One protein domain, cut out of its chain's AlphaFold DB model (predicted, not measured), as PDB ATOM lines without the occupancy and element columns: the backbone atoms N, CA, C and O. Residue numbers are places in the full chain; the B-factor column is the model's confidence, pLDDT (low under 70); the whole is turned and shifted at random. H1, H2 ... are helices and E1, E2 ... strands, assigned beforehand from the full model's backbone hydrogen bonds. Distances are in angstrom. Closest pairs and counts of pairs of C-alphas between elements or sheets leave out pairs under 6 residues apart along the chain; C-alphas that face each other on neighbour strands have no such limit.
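This is residues 876 to 922 of the 923 residues of an uncharacterized protein of Puccinia triticina (isolate 1-1 / race 1 (BBBD)) (UniProt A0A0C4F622). A flat, open frame of three short helices and a small two-strand hairpin, with few contacts between them; the end of H1 comes near the start of H3, while H2 and the hairpin E1-E2 lie along the opposite border. The printed part has 47 residues, in the order H1, H2, E1, E2, H3, mostly helix, with an antiparallel sheet E1 - E2. It is only just compact, close to loose, with a radius of gyration of the C-alphas of 11.4 A and spans of 32 by 27 by 9 A.

H1, residues 877 to 884, begins at C-alpha (-31.065, 6.819, 32.662) and is 10.4 A long. H2, 888 to 895, is 10.5 A. E1, 902 to 904, is 6.2 A, and E2, 908 to 910, is 6.6 A. H3, 912 to 920, is 12.1 A and ends at (-38.854, -14.445, 33.356).

H1 and H3 only just touch, with 3 pairs of C-alphas within 8 A, closest Leu 884 and Gln 913 at 5.1 A, at a steep tilt of 59 degrees, the same way. H1 and H2 are apart, as are H2 and H3. In the hairpin E1 and E2, N 904 and O 908 are 2.8 A apart, within hydrogen-bond range. In H1, H2 and H3 every O i to N i+4 pair is within range.

The C-alphas farthest apart, Glu 896 and Arg 922, are 34.8 A apart. The printed part has no cut and no long link. Residues 910 and 912 to 922 have pLDDT under 70.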
ATOM      1  N   ASP A 876     -27.323   6.970  35.920       89.56
ATOM      2  CA  ASP A 876     -28.397   7.733  35.288       89.56
ATOM      3  C   ASP A 876     -29.199   6.897  34.264       89.56
ATOM      4  O   ASP A 876     -28.958   5.709  34.040       89.56
ATOM      5  N   LEU A 877     -30.216   7.508  33.645       89.06
ATOM      6  CA  LEU A 877     -31.065   6.819  32.662       89.06
ATOM      7  C   LEU A 877     -30.313   6.418  31.382       89.06
ATOM      8  O   LEU A 877     -30.767   5.520  30.671       89.06
ATOM      9  N   VAL A 878     -29.199   7.082  31.069       88.19
ATOM     10  CA  VAL A 878     -28.345   6.751  29.925       88.19
ATOM     11  C   VAL A 878     -27.474   5.550  30.274       88.19
ATOM     12  O   VAL A 878     -27.433   4.595  29.499       88.19
ATOM     13  N   ASP A 879     -26.862   5.533  31.457       89.31
ATOM     14  CA  ASP A 879     -26.082   4.392  31.944       89.31
ATOM     15  C   ASP A 879     -26.925   3.106  31.986       89.31
ATOM     16  O   ASP A 879     -26.487   2.040  31.546       89.31
ATOM     17  N   LEU A 880     -28.181   3.209  32.437       86.31
ATOM     18  CA  LEU A 880     -29.118   2.081  32.451       86.31
ATOM     19  C   LEU A 880     -29.444   1.555  31.046       86.31
ATOM     20  O   LEU A 880     -29.666   0.355  30.890       86.31
ATOM     21  N   ASN A 881     -29.446   2.407  30.013       84.94
ATOM     22  CA  ASN A 881     -29.623   1.949  28.633       84.94
ATOM     23  C   ASN A 881     -28.465   1.046  28.185       84.94
ATOM     24  O   ASN A 881     -28.725  -0.011  27.605       84.94
ATOM     25  N   PHE A 882     -27.223   1.427  28.505       83.94
ATOM     26  CA  PHE A 882     -26.038   0.619  28.207       83.94
ATOM     27  C   PHE A 882     -26.053  -0.725  28.934       83.94
ATOM     28  O   PHE A 882     -25.670  -1.737  28.356       83.94
ATOM     29  N   ILE A 883     -26.526  -0.748  30.181       82.81
ATOM     30  CA  ILE A 883     -26.540  -1.964  31.001       82.81
ATOM     31  C   ILE A 883     -27.675  -2.916  30.600       82.81
ATOM     32  O   ILE A 883     -27.464  -4.126  30.573       82.81
ATOM     33  N   LEU A 884     -28.874  -2.401  30.311       82.12
ATOM     34  CA  LEU A 884     -30.068  -3.238  30.151       82.12
ATOM     35  C   LEU A 884     -30.405  -3.564  28.689       82.12
ATOM     36  O   LEU A 884     -30.727  -4.711  28.394       82.12
ATOM     37  N   TYR A 885     -30.353  -2.601  27.764       81.19
ATOM     38  CA  TYR A 885     -31.155  -2.697  26.530       81.19
ATOM     39  C   TYR A 885     -30.399  -2.915  25.223       81.19
ATOM     40  O   TYR A 885     -31.032  -3.327  24.252       81.19
ATOM     41  N   ARG A 886     -29.101  -2.607  25.167       83.19
ATOM     42  CA  ARG A 886     -28.318  -2.526  23.921       83.19
ATOM     43  C   ARG A 886     -28.648  -3.642  22.926       83.19
ATOM     44  O   ARG A 886     -28.479  -4.830  23.206       83.19
ATOM     45  N   THR A 887     -29.122  -3.245  21.750       85.62
ATOM     46  CA  THR A 887     -29.373  -4.167  20.638       85.62
ATOM     47  C   THR A 887     -28.054  -4.619  20.009       85.62
ATOM     48  O   THR A 887     -27.043  -3.929  20.103       85.62
ATOM     49  N   ASP A 888     -28.051  -5.756  19.303       85.06
ATOM     50  CA  ASP A 888     -26.839  -6.254  18.625       85.06
ATOM     51  C   ASP A 888     -26.230  -5.212  17.671       85.06
ATOM     52  O   ASP A 888     -25.016  -5.041  17.628       85.06
ATOM     53  N   GLY A 889     -27.073  -4.470  16.942       87.88
ATOM     54  CA  GLY A 889     -26.615  -3.404  16.050       87.88
ATOM     55  C   GLY A 889     -25.954  -2.249  16.800       87.88
ATOM     56  O   GLY A 889     -24.903  -1.774  16.381       87.88
ATOM     57  N   GLU A 890     -26.536  -1.832  17.925       88.50
ATOM     58  CA  GLU A 890     -25.968  -0.793  18.783       88.50
ATOM     59  C   GLU A 890     -24.631  -1.234  19.390       88.50
ATOM     60  O   GLU A 890     -23.669  -0.467  19.365       88.50
ATOM     61  N   GLU A 891     -24.542  -2.469  19.884       88.00
ATOM     62  CA  GLU A 891     -23.330  -3.009  20.510       88.00
ATOM     63  C   GLU A 891     -22.182  -3.182  19.505       88.00
ATOM     64  O   GLU A 891     -21.022  -2.856  19.789       88.00
ATOM     65  N   ARG A 892     -22.515  -3.604  18.279       88.00
ATOM     66  CA  ARG A 892     -21.576  -3.620  17.150       88.00
ATOM     67  C   ARG A 892     -21.117  -2.220  16.776       88.00
ATOM     68  O   ARG A 892     -19.934  -2.040  16.514       88.00
ATOM     69  N   ASP A 893     -22.010  -1.236  16.762       89.81
ATOM     70  CA  ASP A 893     -21.650   0.152  16.457       89.81
ATOM     71  C   ASP A 893     -20.647   0.707  17.487       89.81
ATOM     72  O   ASP A 893     -19.593   1.218  17.108       89.81
ATOM     73  N   SER A 894     -20.880   0.493  18.789       87.00
ATOM     74  CA  SER A 894     -19.959   0.956  19.846       87.00
ATOM     75  C   SER A 894     -18.625   0.218  19.904       87.00
ATOM     76  O   SER A 894     -17.638   0.770  20.387       87.00
ATOM     77  N   SER A 895     -18.588  -1.038  19.458       87.69
ATOM     78  CA  SER A 895     -17.383  -1.872  19.504       87.69
ATOM     79  C   SER A 895     -16.585  -1.861  18.195       87.69
ATOM     80  O   SER A 895     -15.550  -2.530  18.111       87.69
ATOM     81  N   GLU A 896     -17.033  -1.106  17.183       88.38
ATOM     82  CA  GLU A 896     -16.521  -1.154  15.803       88.38
ATOM     83  C   GLU A 896     -16.608  -2.572  15.199       88.38
ATOM     84  O   GLU A 896     -15.723  -3.041  14.482       88.38
ATOM     85  N   GLY A 897     -17.685  -3.288  15.530       84.81
ATOM     86  CA  GLY A 897     -17.998  -4.638  15.067       84.81
ATOM     87  C   GLY A 897     -17.238  -5.760  15.775       84.81
ATOM     88  O   GLY A 897     -17.366  -6.911  15.355       84.81
ATOM     89  N   ARG A 898     -16.446  -5.451  16.813       85.00
ATOM     90  CA  ARG A 898     -15.659  -6.443  17.569       85.00
ATOM     91  C   ARG A 898     -16.514  -7.296  18.497       85.00
ATOM     92  O   ARG A 898     -16.254  -8.491  18.604       85.00
ATOM     93  N   ASP A 899     -17.526  -6.689  19.099       83.38
ATOM     94  CA  ASP A 899     -18.462  -7.329  20.016       83.38
ATOM     95  C   ASP A 899     -19.897  -7.214  19.476       83.38
ATOM     96  O   ASP A 899     -20.178  -6.487  18.520       83.38
ATOM     97  N   GLY A 900     -20.811  -7.987  20.054       84.06
ATOM     98  CA  GLY A 900     -22.225  -8.020  19.690       84.06
ATOM     99  C   GLY A 900     -23.038  -8.727  20.770       84.06
ATOM    100  O   GLY A 900     -22.510  -9.074  21.827       84.06
ATOM    101  N   ALA A 901     -24.317  -8.970  20.501       84.62
ATOM    102  CA  ALA A 901     -25.164  -9.712  21.429       84.62
ATOM    103  C   ALA A 901     -24.716 -11.181  21.526       84.62
ATOM    104  O   ALA A 901     -24.326 -11.796  20.529       84.62
ATOM    105  N   TYR A 902     -24.797 -11.759  22.727       83.44
ATOM    106  CA  TYR A 902     -24.397 -13.146  22.955       83.44
ATOM    107  C   TYR A 902     -25.390 -14.103  22.293       83.44
ATOM    108  O   TYR A 902     -26.586 -14.038  22.570       83.44
ATOM    109  N   ASP A 903     -24.905 -15.001  21.437       84.38
ATOM    110  CA  ASP A 903     -25.732 -16.030  20.803       84.38
ATOM    111  C   ASP A 903     -25.901 -17.232  21.741       84.38
ATOM    112  O   ASP A 903     -24.972 -18.014  21.955       84.38
ATOM    113  N   VAL A 904     -27.091 -17.365  22.330       83.19
ATOM    114  CA  VAL A 904     -27.446 -18.495  23.189       83.19
ATOM    115  C   VAL A 904     -27.744 -19.703  22.296       83.19
ATOM    116  O   VAL A 904     -28.723 -19.670  21.538       83.19
ATOM    117  N   PRO A 905     -26.963 -20.800  22.384       82.25
ATOM    118  CA  PRO A 905     -27.129 -21.943  21.495       82.25
ATOM    119  C   PRO A 905     -28.565 -22.481  21.489       82.25
ATOM    120  O   PRO A 905     -29.098 -22.891  22.519       82.25
ATOM    121  N   GLY A 906     -29.190 -22.484  20.309       82.19
ATOM    122  CA  GLY A 906     -30.559 -22.971  20.107       82.19
ATOM    123  C   GLY A 906     -31.681 -21.977  20.438       82.19
ATOM    124  O   GLY A 906     -32.840 -22.312  20.198       82.19
ATOM    125  N   LEU A 907     -31.369 -20.778  20.942       78.81
ATOM    126  CA  LEU A 907     -32.345 -19.722  21.260       78.81
ATOM    127  C   LEU A 907     -32.097 -18.413  20.492       78.81
ATOM    128  O   LEU A 907     -33.058 -17.698  20.211       78.81
ATOM    129  N   GLY A 908     -30.853 -18.137  20.089       80.94
ATOM    130  CA  GLY A 908     -30.471 -16.947  19.326       80.94
ATOM    131  C   GLY A 908     -29.793 -15.870  20.178       80.94
ATOM    132  O   GLY A 908     -29.414 -16.103  21.326       80.94
ATOM    133  N   THR A 909     -29.645 -14.673  19.611       78.75
ATOM    134  CA  THR A 909     -28.927 -13.558  20.240       78.75
ATOM    135  C   THR A 909     -29.700 -12.915  21.393       78.75
ATOM    136  O   THR A 909     -30.903 -12.675  21.299       78.75
ATOM    137  N   SER A 910     -28.994 -12.598  22.483       68.00
ATOM    138  CA  SER A 910     -29.568 -12.067  23.720       68.00
ATOM    139  C   SER A 910     -28.783 -10.863  24.260       68.00
ATOM    140  O   SER A 910     -27.555 -10.901  24.354       68.00
ATOM    141  N   SER A 911     -29.507  -9.800  24.633       70.12
ATOM    142  CA  SER A 911     -29.031  -8.697  25.491       70.12
ATOM    143  C   SER A 911     -29.279  -9.009  26.979       70.12
ATOM    144  O   SER A 911     -29.859 -10.048  27.303       70.12
ATOM    145  N   ALA A 912     -28.893  -8.132  27.912       63.53
ATOM    146  CA  ALA A 912     -29.185  -8.321  29.339       63.53
ATOM    147  C   ALA A 912     -30.698  -8.329  29.630       63.53
ATOM    148  O   ALA A 912     -31.190  -9.265  30.263       63.53
ATOM    149  N   GLN A 913     -31.453  -7.361  29.096       67.69
ATOM    150  CA  GLN A 913     -32.914  -7.345  29.182       67.69
ATOM    151  C   GLN A 913     -33.517  -8.549  28.464       67.69
ATOM    152  O   GLN A 913     -34.407  -9.180  29.008       67.69
ATOM    153  N   THR A 914     -33.010  -8.934  27.289       66.62
ATOM    154  CA  THR A 914     -33.507 -10.136  26.596       66.62
ATOM    155  C   THR A 914     -33.226 -11.404  27.401       66.62
ATOM    156  O   THR A 914     -34.039 -12.314  27.398       66.62
ATOM    157  N   THR A 915     -32.116 -11.464  28.136       69.25
ATOM    158  CA  THR A 915     -31.801 -12.585  29.032       69.25
ATOM    159  C   THR A 915     -32.760 -12.603  30.218       69.25
ATOM    160  O   THR A 915     -33.275 -13.665  30.556       69.25
ATOM    161  N   TRP A 916     -33.059 -11.441  30.805       67.56
ATOM    162  CA  TRP A 916     -34.092 -11.298  31.831       67.56
ATOM    163  C   TRP A 916     -35.468 -11.714  31.295       67.56
ATOM    164  O   TRP A 916     -36.139 -12.552  31.888       67.56
ATOM    165  N   ASP A 917     -35.851 -11.233  30.117       66.94
ATOM    166  CA  ASP A 917     -37.094 -11.611  29.453       66.94
ATOM    167  C   ASP A 917     -37.114 -13.118  29.153       66.94
ATOM    168  O   ASP A 917     -38.117 -13.769  29.385       66.94
ATOM    169  N   ILE A 918     -36.018 -13.743  28.717       66.38
ATOM    170  CA  ILE A 918     -35.960 -15.199  28.498       66.38
ATOM    171  C   ILE A 918     -36.127 -15.970  29.816       66.38
ATOM    172  O   ILE A 918     -36.823 -16.988  29.845       66.38
ATOM    173  N   LEU A 919     -35.503 -15.499  30.898       65.44
ATOM    174  CA  LEU A 919     -35.573 -16.131  32.216       65.44
ATOM    175  C   LEU A 919     -36.955 -15.966  32.870       65.44
ATOM    176  O   LEU A 919     -37.411 -16.889  33.546       65.44
ATOM    177  N   PHE A 920     -37.639 -14.842  32.632       58.00
ATOM    178  CA  PHE A 920     -38.854 -14.445  33.356       58.00
ATOM    179  C   PHE A 920     -40.112 -14.273  32.481       58.00
ATOM    180  O   PHE A 920     -41.199 -14.088  33.014       58.00
ATOM    181  N   ALA A 921     -40.059 -14.438  31.154       49.19
ATOM    182  CA  ALA A 921     -41.251 -14.396  30.282       49.19
ATOM    183  C   ALA A 921     -42.182 -15.615  30.436       49.19
ATOM    184  O   ALA A 921     -43.207 -15.700  29.756       49.19
ATOM    185  N   ARG A 922     -41.826 -16.585  31.291       35.81
ATOM    186  CA  ARG A 922     -42.654 -17.754  31.635       35.81
ATOM    187  C   ARG A 922     -43.251 -17.719  33.047       35.81
ATOM    188  O   ARG A 922     -43.988 -18.649  33.379       35.81
TER     189      ARG A 922